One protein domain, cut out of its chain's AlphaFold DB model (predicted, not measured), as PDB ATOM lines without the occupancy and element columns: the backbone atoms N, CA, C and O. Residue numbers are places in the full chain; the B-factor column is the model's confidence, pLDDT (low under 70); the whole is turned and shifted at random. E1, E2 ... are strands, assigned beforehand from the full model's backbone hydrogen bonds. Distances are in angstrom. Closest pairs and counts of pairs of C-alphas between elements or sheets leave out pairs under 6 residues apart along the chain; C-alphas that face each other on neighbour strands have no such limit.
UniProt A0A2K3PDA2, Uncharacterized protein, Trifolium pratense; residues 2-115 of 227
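AT A GLANCE: This is residues 2 to 115 of the 227 residues of an uncharacterized protein of Trifolium pratense (UniProt A0A2K3PDA2). Picture a loose, nearly closed barrel: the sheet E2 E1 E3 E4 E5 curls round most of the way, and the hairpin of E6 and E7 covers its open side, with E7 beside E5 and E6 toward E2, where a gap is left. The long link of residues 69 to 87 loops at one end of this barrel, as does the tail after E7, while the first residues lie toward the other end. You have 114 printed residues with no named helix and seven named strands, E1 to E7 in that order along the chain, and the class is all strand. The larger sheet is mixed, E6 and E7 are antiparallel, and the whole is only just compact, close to loose, with a radius of gyration of the C-alphas of 16.0 A and spans of 48 by 33 by 25 A.

IN THESE COORDINATES: Find C-alpha 8 at (-25.888, -26.416, -28.559); from there E1 runs over residues 8 to 17, 27.2 A long. E2, residues 22 to 26, follows, then E3, residues 37 to 43. E4, residues 46 to 56, is the longest strand by residues and measures 30.4 A. E5, residues 61 to 68, begins with C-alpha 61 at (-13.715, -43.153, -28.554). After it come E6, residues 88 to 97, 28.5 A, and E7, residues 100 to 109, 30.2 A, which ends with C-alpha 109 at (-24.951, -37.186, -49.993).

HOW THE PARTS SIT: Begin with the sheet E2 E1 E3 E4 E5, strongly twisted and curled like part of a barrel, its edge strands E2 and E5. E1 pairs in a staggered way: its residues 12 to 17 pair with E2, an antiparallel hairpin with N 14 and O 24 at 2.9 A, and its residues 8 to 11 with E3, parallel, with N 40 and O 9 at 3.2 A. E3, E4 and E5 form a meander, each strand the antiparallel neighbour of the one before; look at N 39 and O 51, 2.9 A, and at N 52 and O 65, 2.8 A. In the hairpin of E6 and E7, N 91 and O 106 are 2.8 A apart. E5 and E7 have 7 pairs of C-alphas within 8 A, the closest those of Met 64 and Leu 104, 6.7 A. E2 and E6 are near each other, with 10 pairs within 10 A. E1 and E7 are apart, for instance, as are E4 and E6.

THE WHOLE: The C-alphas farthest apart are those of Gly 99 and Lys 115, 49.3 A. The printed part has no cut, and its one long link is E5 to E6, 19 residues. The mean pLDDT of the printed part is 76.4; look for values under 70 at residues 2 to 14, 16 to 17, 20, 70 to 86 and 111 to 115.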
ATOM      1  N   ASN A   2     -35.767 -34.648 -16.213       32.34
ATOM      2  CA  ASN A   2     -34.377 -34.237 -16.396       32.34
ATOM      3  C   ASN A   2     -34.337 -33.400 -17.670       32.34
ATOM      4  O   ASN A   2     -34.483 -33.938 -18.764       32.34
ATOM      5  N   ASN A   3     -34.233 -32.084 -17.508       36.66
ATOM      6  CA  ASN A   3     -33.920 -31.190 -18.611       36.66
ATOM      7  C   ASN A   3     -32.430 -31.362 -18.896       36.66
ATOM      8  O   ASN A   3     -31.601 -30.698 -18.276       36.66
ATOM      9  N   ASP A   4     -32.109 -32.303 -19.777       41.16
ATOM     10  CA  ASP A   4     -30.787 -32.412 -20.376       41.16
ATOM     11  C   ASP A   4     -30.639 -31.212 -21.316       41.16
ATOM     12  O   ASP A   4     -31.070 -31.224 -22.472       41.16
ATOM     13  N   VAL A   5     -30.183 -30.089 -20.758       44.84
ATOM     14  CA  VAL A   5     -29.834 -28.896 -21.528       44.84
ATOM     15  C   VAL A   5     -28.547 -29.250 -22.258       44.84
ATOM     16  O   VAL A   5     -27.454 -28.972 -21.784       44.84
ATOM     17  N   GLY A   6     -28.691 -29.956 -23.377       53.06
ATOM     18  CA  GLY A   6     -27.578 -30.261 -24.258       53.06
ATOM     19  C   GLY A   6     -26.998 -28.952 -24.777       53.06
ATOM     20  O   GLY A   6     -27.710 -28.169 -25.415       53.06
ATOM     21  N   ASP A   7     -25.723 -28.710 -24.483       58.94
ATOM     22  CA  ASP A   7     -24.983 -27.573 -25.018       58.94
ATOM     23  C   ASP A   7     -25.095 -27.597 -26.548       58.94
ATOM     24  O   ASP A   7     -24.707 -28.570 -27.200       58.94
ATOM     25  N   SER A   8     -25.677 -26.538 -27.117       60.03
ATOM     26  CA  SER A   8     -25.888 -26.416 -28.559       60.03
ATOM     27  C   SER A   8     -25.127 -25.225 -29.120       60.03
ATOM     28  O   SER A   8     -25.140 -24.132 -28.559       60.03
ATOM     29  N   SER A   9     -24.445 -25.451 -30.242       65.31
ATOM     30  CA  SER A   9     -23.699 -24.423 -30.964       65.31
ATOM     31  C   SER A   9     -24.240 -24.299 -32.382       65.31
ATOM     32  O   SER A   9     -24.458 -25.305 -33.060       65.31
ATOM     33  N   ILE A  10     -24.419 -23.057 -32.838       68.12
ATOM     34  CA  ILE A  10     -24.847 -22.735 -34.203       68.12
ATOM     35  C   ILE A  10     -23.625 -22.253 -34.984       68.12
ATOM     36  O   ILE A  10     -22.984 -21.276 -34.593       68.12
ATOM     37  N   LEU A  11     -23.297 -22.925 -36.089       67.31
ATOM     38  CA  LEU A  11     -22.171 -22.524 -36.938       67.31
ATOM     39  C   LEU A  11     -22.546 -21.310 -37.798       67.31
ATOM     40  O   LEU A  11     -23.583 -21.306 -38.463       67.31
ATOM     41  N   ARG A  12     -21.678 -20.293 -37.828       65.75
ATOM     42  CA  ARG A  12     -21.818 -19.149 -38.739       65.75
ATOM     43  C   ARG A  12     -21.206 -19.482 -40.102       65.75
ATOM     44  O   ARG A  12     -20.221 -20.210 -40.211       65.75
ATOM     45  N   ARG A  13     -21.811 -18.941 -41.157       68.44
ATOM     46  CA  ARG A  13     -21.333 -19.078 -42.536       68.44
ATOM     47  C   ARG A  13     -20.076 -18.226 -42.728       68.44
ATOM     48  O   ARG A  13     -20.161 -17.010 -42.581       68.44
ATOM     49  N   ASP A  14     -18.944 -18.851 -43.053       69.50
ATOM     50  CA  ASP A  14     -17.657 -18.158 -43.215       69.50
ATOM     51  C   ASP A  14     -17.485 -17.645 -44.652       69.50
ATOM     52  O   ASP A  14     -17.280 -16.452 -44.882       69.50
ATOM     53  N   ARG A  15     -17.614 -18.528 -45.656       71.69
ATOM     54  CA  ARG A  15     -17.303 -18.197 -47.061       71.69
ATOM     55  C   ARG A  15     -18.283 -18.813 -48.054       71.69
ATOM     56  O   ARG A  15     -18.849 -19.882 -47.834       71.69
ATOM     57  N   ILE A  16     -18.468 -18.105 -49.169       69.06
ATOM     58  CA  ILE A  16     -19.184 -18.579 -50.359       69.06
ATOM     59  C   ILE A  16     -18.219 -18.463 -51.528       69.06
ATOM     60  O   ILE A  16     -17.878 -17.347 -51.933       69.06
ATOM     61  N   ASP A  17     -17.805 -19.593 -52.086       69.50
ATOM     62  CA  ASP A  17     -17.082 -19.581 -53.346       69.50
ATOM     63  C   ASP A  17     -18.085 -19.562 -54.504       69.50
ATOM     64  O   ASP A  17     -18.729 -20.550 -54.846       69.50
ATOM     65  N   LYS A  18     -18.221 -18.390 -55.126       70.12
ATOM     66  CA  LYS A  18     -19.131 -18.186 -56.261       70.12
ATOM     67  C   LYS A  18     -18.701 -18.947 -57.518       70.12
ATOM     68  O   LYS A  18     -19.510 -19.053 -58.433       70.12
ATOM     69  N   LYS A  19     -17.448 -19.415 -57.600       70.69
ATOM     70  CA  LYS A  19     -16.937 -20.156 -58.763       70.69
ATOM     71  C   LYS A  19     -17.256 -21.648 -58.688       70.69
ATOM     72  O   LYS A  19     -17.510 -22.242 -59.728       70.69
ATOM     73  N   SER A  20     -17.233 -22.226 -57.486       62.50
ATOM     74  CA  SER A  20     -17.485 -23.654 -57.239       62.50
ATOM     75  C   SER A  20     -18.874 -23.950 -56.661       62.50
ATOM     76  O   SER A  20     -19.193 -25.108 -56.421       62.50
ATOM     77  N   GLU A  21     -19.689 -22.919 -56.408       70.31
ATOM     78  CA  GLU A  21     -20.949 -23.011 -55.650       70.31
ATOM     79  C   GLU A  21     -20.773 -23.628 -54.236       70.31
ATOM     80  O   GLU A  21     -21.757 -23.970 -53.579       70.31
ATOM     81  N   GLN A  22     -19.536 -23.712 -53.722       77.44
ATOM     82  CA  GLN A  22     -19.229 -24.264 -52.403       77.44
ATOM     83  C   GLN A  22     -19.538 -23.260 -51.284       77.44
ATOM     84  O   GLN A  22     -19.284 -22.052 -51.386       77.44
ATOM     85  N   VAL A  23     -20.065 -23.778 -50.175       82.69
ATOM     86  CA  VAL A  23     -20.352 -23.013 -48.961       82.69
ATOM     87  C   VAL A  23     -19.618 -23.637 -47.786       82.69
ATOM     88  O   VAL A  23     -19.753 -24.832 -47.544       82.69
ATOM     89  N   THR A  24     -18.891 -22.819 -47.028       86.19
ATOM     90  CA  THR A  24     -18.148 -23.272 -45.847       86.19
ATOM     91  C   THR A  24     -18.711 -22.625 -44.585       86.19
ATOM     92  O   THR A  24     -18.888 -21.404 -44.517       86.19
ATOM     93  N   PHE A  25     -18.970 -23.454 -43.576       85.62
ATOM     94  CA  PHE A  25     -19.358 -23.046 -42.227       85.62
ATOM     95  C   PHE A  25     -18.224 -23.417 -41.277       85.62
ATOM     96  O   PHE A  25     -17.715 -24.533 -41.350       85.62
ATOM     97  N   VAL A  26     -17.820 -22.492 -40.408       86.94
ATOM     98  CA  VAL A  26     -16.697 -22.704 -39.485       86.94
ATOM     99  C   VAL A  26     -17.088 -22.202 -38.103       86.94
ATOM    100  O   VAL A  26     -17.646 -21.113 -37.968       86.94
ATOM    101  N   ASN A  27     -16.769 -22.989 -37.077       85.88
ATOM    102  CA  ASN A  27     -16.700 -22.508 -35.706       85.88
ATOM    103  C   ASN A  27     -15.310 -22.799 -35.134       85.88
ATOM    104  O   ASN A  27     -14.781 -23.895 -35.306       85.88
ATOM    105  N   THR A  28     -14.732 -21.796 -34.482       87.00
ATOM    106  CA  THR A  28     -13.427 -21.843 -33.814       87.00
ATOM    107  C   THR A  28     -13.543 -21.627 -32.304       87.00
ATOM    108  O   THR A  28     -12.531 -21.417 -31.635       87.00
ATOM    109  N   ASP A  29     -14.761 -21.621 -31.765       83.56
ATOM    110  CA  ASP A  29     -15.009 -21.490 -30.337       83.56
ATOM    111  C   ASP A  29     -14.306 -22.614 -29.566       83.56
ATOM    112  O   ASP A  29     -14.259 -23.773 -29.981       83.56
ATOM    113  N   SER A  30     -13.755 -22.265 -28.407       81.31
ATOM    114  CA  SER A  30     -13.130 -23.235 -27.508       81.31
ATOM    115  C   SER A  30     -14.197 -23.909 -26.650       81.31
ATOM    116  O   SER A  30     -14.532 -23.427 -25.569       81.31
ATOM    117  N   ILE A  31     -14.731 -25.025 -27.140       85.50
ATOM    118  CA  ILE A  31     -15.795 -25.786 -26.477       85.50
ATOM    119  C   ILE A  31     -15.176 -26.924 -25.657       85.50
ATOM    120  O   ILE A  31     -14.323 -27.664 -26.143       85.50
ATOM    121  N   ARG A  32     -15.600 -27.066 -24.396       88.44
ATOM    122  CA  ARG A  32     -15.224 -28.186 -23.521       88.44
ATOM    123  C   ARG A  32     -16.453 -29.034 -23.248       88.44
ATOM    124  O   ARG A  32     -17.474 -28.493 -22.841       88.44
ATOM    125  N   LEU A  33     -16.334 -30.341 -23.453       84.94
ATOM    126  CA  LEU A  33     -17.444 -31.283 -23.364       84.94
ATOM    127  C   LEU A  33     -17.156 -32.342 -22.304       84.94
ATOM    128  O   LEU A  33     -16.070 -32.916 -22.282       84.94
ATOM    129  N   ASN A  34     -18.153 -32.618 -21.465       81.88
ATOM    130  CA  ASN A  34     -18.116 -33.695 -20.467       81.88
ATOM    131  C   ASN A  34     -19.043 -34.868 -20.838       81.88
ATOM    132  O   ASN A  34     -19.224 -35.786 -20.042       81.88
ATOM    133  N   GLY A  35     -19.645 -34.831 -22.027       84.94
ATOM    134  CA  GLY A  35     -20.641 -35.790 -22.491       84.94
ATOM    135  C   GLY A  35     -20.978 -35.565 -23.960       84.94
ATOM    136  O   GLY A  35     -20.197 -34.948 -24.689       84.94
ATOM    137  N   SER A  36     -22.132 -36.070 -24.391       89.19
ATOM    138  CA  SER A  36     -22.602 -35.845 -25.753       89.19
ATOM    139  C   SER A  36     -22.918 -34.369 -26.000       89.19
ATOM    140  O   SER A  36     -23.305 -33.629 -25.097       89.19
ATOM    141  N   MET A  37     -22.743 -33.931 -27.243       89.12
ATOM    142  CA  MET A  37     -23.045 -32.571 -27.671       89.12
ATOM    143  C   MET A  37     -23.813 -32.612 -28.980       89.12
ATOM    144  O   MET A  37     -23.411 -33.288 -29.927       89.12
ATOM    145  N   LYS A  38     -24.888 -31.832 -29.065       91.38
ATOM    146  CA  LYS A  38     -25.611 -31.625 -30.315       91.38
ATOM    147  C   LYS A  38     -25.232 -30.276 -30.906       91.38
ATOM    148  O   LYS A  38     -25.300 -29.258 -30.228       91.38
ATOM    149  N   PHE A  39     -24.904 -30.236 -32.188       90.19
ATOM    150  CA  PHE A  39     -24.685 -28.979 -32.898       90.19
ATOM    151  C   PHE A  39     -25.480 -28.943 -34.196       90.19
ATOM    152  O   PHE A  39     -25.767 -29.970 -34.814       90.19
ATOM    153  N   GLU A  40     -25.880 -27.738 -34.589       90.00
ATOM    154  CA  GLU A  40     -26.737 -27.526 -35.748       90.00
ATOM    155  C   GLU A  40     -26.105 -26.514 -36.705       90.00
ATOM    156  O   GLU A  40     -25.478 -25.529 -36.303       90.00
ATOM    157  N   ILE A  41     -26.284 -26.765 -37.998       87.62
ATOM    158  CA  ILE A  41     -25.823 -25.881 -39.065       87.62
ATOM    159  C   ILE A  41     -27.052 -25.243 -39.685       87.62
ATOM    160  O   ILE A  41     -27.900 -25.939 -40.251       87.62
ATOM    161  N   CYS A  42     -27.147 -23.923 -39.574       82.31
ATOM    162  CA  CYS A  42     -28.279 -23.151 -40.069       82.31
ATOM    163  C   CYS A  42     -27.806 -22.104 -41.080       82.31
ATOM    164  O   CYS A  42     -26.821 -21.407 -40.847       82.31
ATOM    165  N   ASP A  43     -28.532 -21.966 -42.189       76.69
ATOM    166  CA  ASP A  43     -28.425 -20.808 -43.078       76.69
ATOM    167  C   ASP A  43     -29.692 -19.970 -42.919       76.69
ATOM    168  O   ASP A  43     -30.801 -20.432 -43.206       76.69
ATOM    169  N   LYS A  44     -29.530 -18.732 -42.444       78.25
ATOM    170  CA  LYS A  44     -30.652 -17.870 -42.037       78.25
ATOM    171  C   LYS A  44     -31.528 -18.607 -41.008       78.25
ATOM    172  O   LYS A  44     -30.996 -19.137 -40.037       78.25
ATOM    173  N   ASP A  45     -32.834 -18.693 -41.243       77.19
ATOM    174  CA  ASP A  45     -33.798 -19.346 -40.349       77.19
ATOM    175  C   ASP A  45     -34.025 -20.833 -40.682       77.19
ATOM    176  O   ASP A  45     -34.976 -21.448 -40.200       77.19
ATOM    177  N   GLN A  46     -33.192 -21.428 -41.546       76.50
ATOM    178  CA  GLN A  46     -33.329 -22.824 -41.963       76.50
ATOM    179  C   GLN A  46     -32.157 -23.664 -41.469       76.50
ATOM    180  O   GLN A  46     -31.009 -23.459 -41.860       76.50
ATOM    181  N   CYS A  47     -32.466 -24.661 -40.642       80.81
ATOM    182  CA  CYS A  47     -31.506 -25.672 -40.226       80.81
ATOM    183  C   CYS A  47     -31.307 -26.702 -41.347       80.81
ATOM    184  O   CYS A  47     -32.267 -27.315 -41.815       80.81
ATOM    185  N   ILE A  48     -30.058 -26.867 -41.768       83.44
ATOM    186  CA  ILE A  48     -29.636 -27.744 -42.863       83.44
ATOM    187  C   ILE A  48     -29.223 -29.109 -42.309       83.44
ATOM    188  O   ILE A  48     -29.610 -30.150 -42.843       83.44
ATOM    189  N   LEU A  49     -28.453 -29.101 -41.219       89.06
ATOM    190  CA  LEU A  49     -27.837 -30.291 -40.647       89.06
ATOM    191  C   LEU A  49     -27.945 -30.281 -39.124       89.06
ATOM    192  O   LEU A  49     -27.766 -29.242 -38.489       89.06
ATOM    193  N   SER A  50     -28.204 -31.453 -38.553       90.56
ATOM    194  CA  SER A  50     -28.076 -31.722 -37.124       90.56
ATOM    195  C   SER A  50     -27.034 -32.805 -36.931       90.56
ATOM    196  O   SER A  50     -27.160 -33.873 -37.521       90.56
ATOM    197  N   CYS A  51     -26.048 -32.555 -36.085       93.94
ATOM    198  CA  CYS A  51     -25.051 -33.546 -35.722       93.94
ATOM    199  C   CYS A  51     -25.037 -33.758 -34.215       93.94
ATOM    200  O   CYS A  51     -25.315 -32.843 -33.438       93.94
ATOM    201  N   VAL A  52     -24.696 -34.976 -33.822       94.00
ATOM    202  CA  VAL A  52     -24.476 -35.369 -32.441       94.00
ATOM    203  C   VAL A  52     -23.074 -35.950 -32.344       94.00
ATOM    204  O   VAL A  52     -22.704 -36.852 -33.097       94.00
ATOM    205  N   LEU A  53     -22.292 -35.375 -31.441       93.88
ATOM    206  CA  LEU A  53     -20.990 -35.857 -31.025       93.88
ATOM    207  C   LEU A  53     -21.190 -36.654 -29.738       93.88
ATOM    208  O   LEU A  53     -21.703 -36.123 -28.757       93.88
ATOM    209  N   GLU A  54     -20.799 -37.919 -29.742       93.38
ATOM    210  CA  GLU A  54     -21.016 -38.849 -28.637       93.38
ATOM    211  C   GLU A  54     -19.727 -39.581 -28.287       93.38
ATOM    212  O   GLU A  54     -18.896 -39.865 -29.146       93.38
ATOM    213  N   MET A  55     -19.564 -39.895 -27.005       89.56
ATOM    214  CA  MET A  55     -18.464 -40.714 -26.520       89.56
ATOM    215  C   MET A  55     -18.976 -42.126 -26.273       89.56
ATOM    216  O   MET A  55     -19.881 -42.336 -25.464       89.56
ATOM    217  N   ASN A  56     -18.374 -43.111 -26.930       86.38
ATOM    218  CA  ASN A  56     -18.587 -44.498 -26.560       86.38
ATOM    219  C   ASN A  56     -17.770 -44.789 -25.296       86.38
ATOM    220  O   ASN A  56     -16.542 -44.860 -25.348       86.38
ATOM    221  N   ASN A  57     -18.449 -44.940 -24.160       83.44
ATOM    222  CA  ASN A  57     -17.791 -45.124 -22.865       83.44
ATOM    223  C   ASN A  57     -17.013 -46.443 -22.760       83.44
ATOM    224  O   ASN A  57     -15.964 -46.466 -22.115       83.44
ATOM    225  N   ASP A  58     -17.482 -47.508 -23.414       86.44
ATOM    226  CA  ASP A  58     -16.858 -48.833 -23.340       86.44
ATOM    227  C   ASP A  58     -15.523 -48.854 -24.086       86.44
ATOM    228  O   ASP A  58     -14.516 -49.355 -23.591       86.44
ATOM    229  N   LYS A  59     -15.509 -48.257 -25.279       84.69
ATOM    230  CA  LYS A  59     -14.349 -48.231 -26.178       84.69
ATOM    231  C   LYS A  59     -13.532 -46.931 -26.076       84.69
ATOM    232  O   LYS A  59     -12.531 -46.779 -26.765       84.69
ATOM    233  N   ARG A  60     -13.971 -45.986 -25.237       86.50
ATOM    234  CA  ARG A  60     -13.399 -44.645 -25.026       86.50
ATOM    235  C   ARG A  60     -13.023 -43.895 -26.314       86.50
ATOM    236  O   ARG A  60     -11.967 -43.265 -26.377       86.50
ATOM    237  N   PHE A  61     -13.899 -43.915 -27.316       87.50
ATOM    238  CA  PHE A  61     -13.715 -43.153 -28.554       87.50
ATOM    239  C   PHE A  61     -14.917 -42.262 -28.849       87.50
ATOM    240  O   PHE A  61     -16.055 -42.583 -28.502       87.50
ATOM    241  N   TRP A  62     -14.644 -41.152 -29.527       92.94
ATOM    242  CA  TRP A  62     -15.669 -40.219 -29.965       92.94
ATOM    243  C   TRP A  62     -16.205 -40.610 -31.338       92.94
ATOM    244  O   TRP A  62     -15.441 -40.935 -32.245       92.94
ATOM    245  N   SER A  63     -17.517 -40.531 -31.498       92.81
ATOM    246  CA  SER A  63     -18.215 -40.718 -32.761       92.81
ATOM    247  C   SER A  63     -19.042 -39.481 -33.088       92.81
ATOM    248  O   SER A  63     -19.527 -38.770 -32.209       92.81
ATOM    249  N   MET A  64     -19.197 -39.214 -34.381       94.56
ATOM    250  CA  MET A  64     -20.066 -38.157 -34.880       94.56
ATOM    251  C   MET A  64     -21.103 -38.775 -35.804       94.56
ATOM    252  O   MET A  64     -20.751 -39.402 -36.806       94.56
ATOM    253  N   ASN A  65     -22.374 -38.555 -35.488       93.50
ATOM    254  CA  ASN A  65     -23.477 -38.871 -36.379       93.50
ATOM    255  C   ASN A  65     -24.152 -37.579 -36.836       93.50
ATOM    256  O   ASN A  65     -24.336 -36.657 -36.046       93.50
ATOM    257  N   CYS A  66     -24.510 -37.507 -38.112       92.94
ATOM    258  CA  CYS A  66     -25.088 -36.317 -38.710       92.94
ATOM    259  C   CYS A  66     -26.282 -36.685 -39.583       92.94
ATOM    260  O   CYS A  66     -26.212 -37.590 -40.414       92.94
ATOM    261  N   GLU A  67     -27.351 -35.917 -39.433       90.00
ATOM    262  CA  GLU A  67     -28.601 -36.077 -40.155       90.00
ATOM    263  C   GLU A  67     -28.960 -34.787 -40.883       90.00
ATOM    264  O   GLU A  67     -28.932 -33.684 -40.322       90.00
ATOM    265  N   THR A  68     -29.342 -34.926 -42.150       85.88
ATOM    266  CA  THR A  68     -29.846 -33.809 -42.946       85.88
ATOM    267  C   THR A  68     -31.295 -33.528 -42.570       85.88
ATOM    268  O   THR A  68     -32.148 -34.422 -42.555       85.88
ATOM    269  N   LYS A  69     -31.620 -32.266 -42.273       80.75
ATOM    270  CA  LYS A  69     -33.014 -31.887 -42.034       80.75
ATOM    271  C   LYS A  69     -33.692 -31.691 -43.390       80.75
ATOM    272  O   LYS A  69     -33.303 -30.839 -44.185       80.75
ATOM    273  N   ARG A  70     -34.721 -32.497 -43.684       64.75
ATOM    274  CA  ARG A  70     -35.530 -32.369 -44.911       64.75
ATOM    275  C   ARG A  70     -36.282 -31.037 -44.909       64.75
ATOM    276  O   ARG A  70     -37.393 -30.946 -44.398       64.75
ATOM    277  N   THR A  71     -35.698 -30.008 -45.509       55.72
ATOM    278  CA  THR A  71     -36.376 -28.731 -45.739       55.72
ATOM    279  C   THR A  71     -37.180 -28.804 -47.032       55.72
ATOM    280  O   THR A  71     -36.610 -28.946 -48.113       55.72
ATOM    281  N   SER A  72     -38.502 -28.673 -46.941       52.09
ATOM    282  CA  SER A  72     -39.446 -28.826 -48.058       52.09
ATOM    283  C   SER A  72     -39.287 -27.812 -49.199       52.09
ATOM    284  O   SER A  72     -40.030 -27.908 -50.169       52.09
ATOM    285  N   ASN A  73     -38.388 -26.822 -49.101       50.50
ATOM    286  CA  ASN A  73     -38.274 -25.763 -50.109       50.50
ATOM    287  C   ASN A  73     -36.970 -24.934 -50.050       50.50
ATOM    288  O   ASN A  73     -36.970 -23.773 -50.464       50.50
ATOM    289  N   SER A  74     -35.860 -25.464 -49.520       51.03
ATOM    290  CA  SER A  74     -34.646 -24.648 -49.385       51.03
ATOM    291  C   SER A  74     -33.997 -24.396 -50.752       51.03
ATOM    292  O   SER A  74     -33.509 -25.289 -51.439       51.03
ATOM    293  N   GLY A  75     -33.982 -23.127 -51.167       52.25
ATOM    294  CA  GLY A  75     -33.216 -22.666 -52.328       52.25
ATOM    295  C   GLY A  75     -31.697 -22.711 -52.115       52.25
ATOM    296  O   GLY A  75     -30.962 -22.332 -53.016       52.25
ATOM    297  N   PHE A  76     -31.236 -23.162 -50.940       52.59
ATOM    298  CA  PHE A  76     -29.829 -23.224 -50.540       52.59
ATOM    299  C   PHE A  76     -29.007 -24.179 -51.414       52.59
ATOM    300  O   PHE A  76     -27.880 -23.862 -51.771       52.59
ATOM    301  N   LEU A  77     -29.601 -25.305 -51.813       52.97
ATOM    302  CA  LEU A  77     -28.973 -26.316 -52.675       52.97
ATOM    303  C   LEU A  77     -29.416 -26.200 -54.138       52.97
ATOM    304  O   LEU A  77     -29.073 -27.024 -54.981       52.97
ATOM    305  N   LYS A  78     -30.213 -25.175 -54.455       52.59
ATOM    306  CA  LYS A  78     -30.721 -24.932 -55.804       52.59
ATOM    307  C   LYS A  78     -29.711 -24.091 -56.584       52.59
ATOM    308  O   LYS A  78     -30.024 -22.992 -57.038       52.59
ATOM    309  N   GLY A  79     -28.504 -24.631 -56.743       49.81
ATOM    310  CA  GLY A  79     -27.612 -24.238 -57.830       49.81
ATOM    311  C   GLY A  79     -28.322 -24.425 -59.173       49.81
ATOM    312  O   GLY A  79     -29.295 -25.183 -59.279       49.81
ATOM    313  N   LYS A  80     -27.884 -23.729 -60.224       48.03
ATOM    314  CA  LYS A  80     -28.497 -23.773 -61.572       48.03
ATOM    315  C   LYS A  80     -28.266 -25.112 -62.303       48.03
ATOM    316  O   LYS A  80     -28.131 -25.148 -63.522       48.03
ATOM    317  N   HIS A  81     -28.250 -26.237 -61.596       50.22
ATOM    318  CA  HIS A  81     -27.934 -27.532 -62.175       50.22
ATOM    319  C   HIS A  81     -29.190 -28.215 -62.729       50.22
ATOM    320  O   HIS A  81     -29.884 -29.032 -62.110       50.22
ATOM    321  N   VAL A  82     -29.449 -27.888 -63.993       48.06
ATOM    322  CA  VAL A  82     -30.043 -28.824 -64.943       48.06
ATOM    323  C   VAL A  82     -29.035 -29.971 -65.129       48.06
ATOM    324  O   VAL A  82     -28.219 -29.947 -66.037       48.06
ATOM    325  N   GLY A  83     -29.060 -30.964 -64.232       51.75
ATOM    326  CA  GLY A  83     -28.719 -32.340 -64.610       51.75
ATOM    327  C   GLY A  83     -27.489 -33.045 -64.029       51.75
ATOM    328  O   GLY A  83     -27.250 -34.151 -64.493       51.75
ATOM    329  N   VAL A  84     -26.724 -32.539 -63.054       55.91
ATOM    330  CA  VAL A  84     -25.515 -33.275 -62.610       55.91
ATOM    331  C   VAL A  84     -25.306 -33.177 -61.095       55.91
ATOM    332  O   VAL A  84     -25.222 -32.069 -60.579       55.91
ATOM    333  N   SER A  85     -25.238 -34.350 -60.451       58.28
ATOM    334  CA  SER A  85     -24.907 -34.672 -59.045       58.28
ATOM    335  C   SER A  85     -25.766 -34.078 -57.921       58.28
ATOM    336  O   SER A  85     -26.058 -32.886 -57.872       58.28
ATOM    337  N   ASP A  86     -26.136 -34.950 -56.984       66.38
ATOM    338  CA  ASP A  86     -26.685 -34.573 -55.686       66.38
ATOM    339  C   ASP A  86     -25.608 -33.857 -54.847       66.38
ATOM    340  O   ASP A  86     -24.448 -34.270 -54.880       66.38
ATOM    341  N   PRO A  87     -25.946 -32.772 -54.125       73.88
ATOM    342  CA  PRO A  87     -24.962 -32.026 -53.353       73.88
ATOM    343  C   PRO A  87     -24.374 -32.871 -52.219       73.88
ATOM    344  O   PRO A  87     -25.082 -33.627 -51.551       73.88
ATOM    345  N   GLU A  88     -23.076 -32.701 -51.988       85.06
ATOM    346  CA  GLU A  88     -22.306 -33.406 -50.965       85.06
ATOM    347  C   GLU A  88     -21.948 -32.452 -49.822       85.06
ATOM    348  O   GLU A  88     -21.592 -31.292 -50.045       85.06
ATOM    349  N   ILE A  89     -22.089 -32.928 -48.587       88.38
ATOM    350  CA  ILE A  89     -21.750 -32.185 -47.375       88.38
ATOM    351  C   ILE A  89     -20.669 -32.961 -46.638       88.38
ATOM    352  O   ILE A  89     -20.887 -34.109 -46.258       88.38
ATOM    353  N   GLU A  90     -19.542 -32.307 -46.379       92.56
ATOM    354  CA  GLU A  90     -18.469 -32.827 -45.534       92.56
ATOM    355  C   GLU A  90     -18.414 -32.046 -44.220       92.56
ATOM    356  O   GLU A  90     -18.418 -30.812 -44.203       92.56
ATOM    357  N   VAL A  91     -18.378 -32.773 -43.110       93.75
ATOM    358  CA  VAL A  91     -18.325 -32.231 -41.753       93.75
ATOM    359  C   VAL A  91     -17.035 -32.682 -41.101       93.75
ATOM    360  O   VAL A  91     -16.758 -33.880 -41.051       93.75
ATOM    361  N   TYR A  92     -16.294 -31.725 -40.548       94.31
ATOM    362  CA  TYR A  92     -15.067 -31.968 -39.802       94.31
ATOM    363  C   TYR A  92     -15.201 -31.416 -38.387       94.31
ATOM    364  O   TYR A  92     -15.598 -30.265 -38.199       94.31
ATOM    365  N   VAL A  93     -14.826 -32.222 -37.399       93.69
ATOM    366  CA  VAL A  93     -14.673 -31.797 -36.005       93.69
ATOM    367  C   VAL A  93     -13.257 -32.132 -35.575       93.69
ATOM    368  O   VAL A  93     -12.849 -33.288 -35.633       93.69
ATOM    369  N   ALA A  94     -12.509 -31.121 -35.149       94.00
ATOM    370  CA  ALA A  94     -11.157 -31.278 -34.632       94.00
ATOM    371  C   ALA A  94     -11.115 -30.856 -33.162       94.00
ATOM    372  O   ALA A  94     -11.727 -29.860 -32.775       94.00
ATOM    373  N   GLY A  95     -10.386 -31.607 -32.344       92.19
ATOM    374  CA  GLY A  95     -10.285 -31.351 -30.915       92.19
ATOM    375  C   GLY A  95      -9.221 -32.202 -30.236       92.19
ATOM    376  O   GLY A  95      -8.312 -32.730 -30.875       92.19
ATOM    377  N   CYS A  96      -9.332 -32.322 -28.917       92.00
ATOM    378  CA  CYS A  96      -8.424 -33.109 -28.095       92.00
ATOM    379  C   CYS A  96      -9.202 -33.790 -26.968       92.00
ATOM    380  O   CYS A  96     -10.043 -33.162 -26.325       92.00
ATOM    381  N   PHE A  97      -8.897 -35.060 -26.711       90.69
ATOM    382  CA  PHE A  97      -9.446 -35.826 -25.598       90.69
ATOM    383  C   PHE A  97      -8.310 -36.495 -24.831       90.69
ATOM    384  O   PHE A  97      -7.493 -37.207 -25.409       90.69
ATOM    385  N   SER A  98      -8.249 -36.263 -23.519       88.69
ATOM    386  CA  SER A  98      -7.193 -36.803 -22.646       88.69
ATOM    387  C   SER A  98      -5.757 -36.515 -23.129       88.69
ATOM    388  O   SER A  98      -4.853 -37.308 -22.897       88.69
ATOM    389  N   GLY A  99      -5.543 -35.377 -23.801       90.00
ATOM    390  CA  GLY A  99      -4.239 -34.986 -24.355       90.00
ATOM    391  C   GLY A  99      -3.967 -35.495 -25.775       90.00
ATOM    392  O   GLY A  99      -3.024 -35.022 -26.405       90.00
ATOM    393  N   THR A 100      -4.806 -36.387 -26.307       91.12
ATOM    394  CA  THR A 100      -4.672 -36.938 -27.660       91.12
ATOM    395  C   THR A 100      -5.518 -36.139 -28.655       91.12
ATOM    396  O   THR A 100      -6.711 -35.934 -28.402       91.12
ATOM    397  N   PRO A 101      -4.955 -35.681 -29.790       93.75
ATOM    398  CA  PRO A 101      -5.730 -34.999 -30.821       93.75
ATOM    399  C   PRO A 101      -6.754 -35.948 -31.455       93.75
ATOM    400  O   PRO A 101      -6.465 -37.117 -31.701       93.75
ATOM    401  N   ILE A 102      -7.944 -35.427 -31.747       92.31
ATOM    402  CA  ILE A 102      -9.031 -36.157 -32.406       92.31
ATOM    403  C   ILE A 102      -9.506 -35.356 -33.611       92.31
ATOM    404  O   ILE A 102      -9.702 -34.143 -33.519       92.31
ATOM    405  N   ILE A 103      -9.719 -36.053 -34.727       94.88
ATOM    406  CA  ILE A 103     -10.371 -35.520 -35.922       94.88
ATOM    407  C   ILE A 103     -11.472 -36.497 -36.323       94.88
ATOM    408  O   ILE A 103     -11.206 -37.676 -36.545       94.88
ATOM    409  N   LEU A 104     -12.701 -36.001 -36.414       95.12
ATOM    410  CA  LEU A 104     -13.853 -36.748 -36.896       95.12
ATOM    411  C   LEU A 104     -14.316 -36.153 -38.216       95.12
ATOM    412  O   LEU A 104     -14.467 -34.936 -38.331       95.12
ATOM    413  N   THR A 105     -14.590 -37.028 -39.177       95.19
ATOM    414  CA  THR A 105     -15.054 -36.653 -40.511       95.19
ATOM    415  C   THR A 105     -16.344 -37.397 -40.823       95.19
ATOM    416  O   THR A 105     -16.439 -38.603 -40.590       95.19
ATOM    417  N   ARG A 106     -17.338 -36.697 -41.372       94.31
ATOM    418  CA  ARG A 106     -18.571 -37.309 -41.878       94.31
ATOM    419  C   ARG A 106     -18.960 -36.677 -43.205       94.31
ATOM    420  O   ARG A 106     -19.130 -35.465 -43.280       94.31
ATOM    421  N   THR A 107     -19.164 -37.519 -44.208       92.06
ATOM    422  CA  THR A 107     -19.629 -37.113 -45.535       92.06
ATOM    423  C   THR A 107     -21.065 -37.582 -45.745       92.06
ATOM    424  O   THR A 107     -21.427 -38.693 -45.354       92.06
ATOM    425  N   LEU A 108     -21.908 -36.724 -46.317       89.38
ATOM    426  CA  LEU A 108     -23.338 -36.954 -46.520       89.38
ATOM    427  C   LEU A 108     -23.723 -36.567 -47.950       89.38
ATOM    428  O   LEU A 108     -23.498 -35.430 -48.361       89.38
ATOM    429  N   GLN A 109     -24.373 -37.477 -48.678       81.75
ATOM    430  CA  GLN A 109     -24.951 -37.186 -49.993       81.75
ATOM    431  C   GLN A 109     -26.419 -36.781 -49.860       81.75
ATOM    432  O   GLN A 109     -27.244 -37.498 -49.282       81.75
ATOM    433  N   PHE A 110     -26.769 -35.619 -50.401       71.12
ATOM    434  CA  PHE A 110     -28.112 -35.071 -50.307       71.12
ATOM    435  C   PHE A 110     -28.936 -35.481 -51.530       71.12
ATOM    436  O   PHE A 110     -29.018 -34.747 -52.507       71.12
ATOM    437  N   ASN A 111     -29.583 -36.648 -51.468       58.94
ATOM    438  CA  ASN A 111     -30.466 -37.125 -52.539       58.94
ATOM    439  C   ASN A 111     -31.662 -36.174 -52.737       58.94
ATOM    440  O   ASN A 111     -32.703 -36.294 -52.076       58.94
ATOM    441  N   CYS A 112     -31.549 -35.241 -53.682       53.22
ATOM    442  CA  CYS A 112     -32.638 -34.377 -54.100       53.22
ATOM    443  C   CYS A 112     -33.598 -35.206 -54.952       53.22
ATOM    444  O   CYS A 112     -33.557 -35.165 -56.182       53.22
ATOM    445  N   LYS A 113     -34.523 -35.944 -54.322       50.84
ATOM    446  CA  LYS A 113     -35.651 -36.546 -55.047       50.84
ATOM    447  C   LYS A 113     -36.484 -35.419 -55.661       50.84
ATOM    448  O   LYS A 113     -37.416 -34.908 -55.040       50.84
ATOM    449  N   LYS A 114     -36.153 -35.021 -56.893       49.44
ATOM    450  CA  LYS A 114     -36.991 -34.167 -57.733       49.44
ATOM    451  C   LYS A 114     -38.321 -34.896 -57.888       49.44
ATOM    452  O   LYS A 114     -38.451 -35.790 -58.720       49.44
ATOM    453  N   LYS A 115     -39.338 -34.517 -57.109       46.28
ATOM    454  CA  LYS A 115     -40.720 -34.762 -57.519       46.28
ATOM    455  C   LYS A 115     -40.908 -33.951 -58.793       46.28
ATOM    456  O   LYS A 115     -41.146 -32.746 -58.740       46.28
TER     457      LYS A 115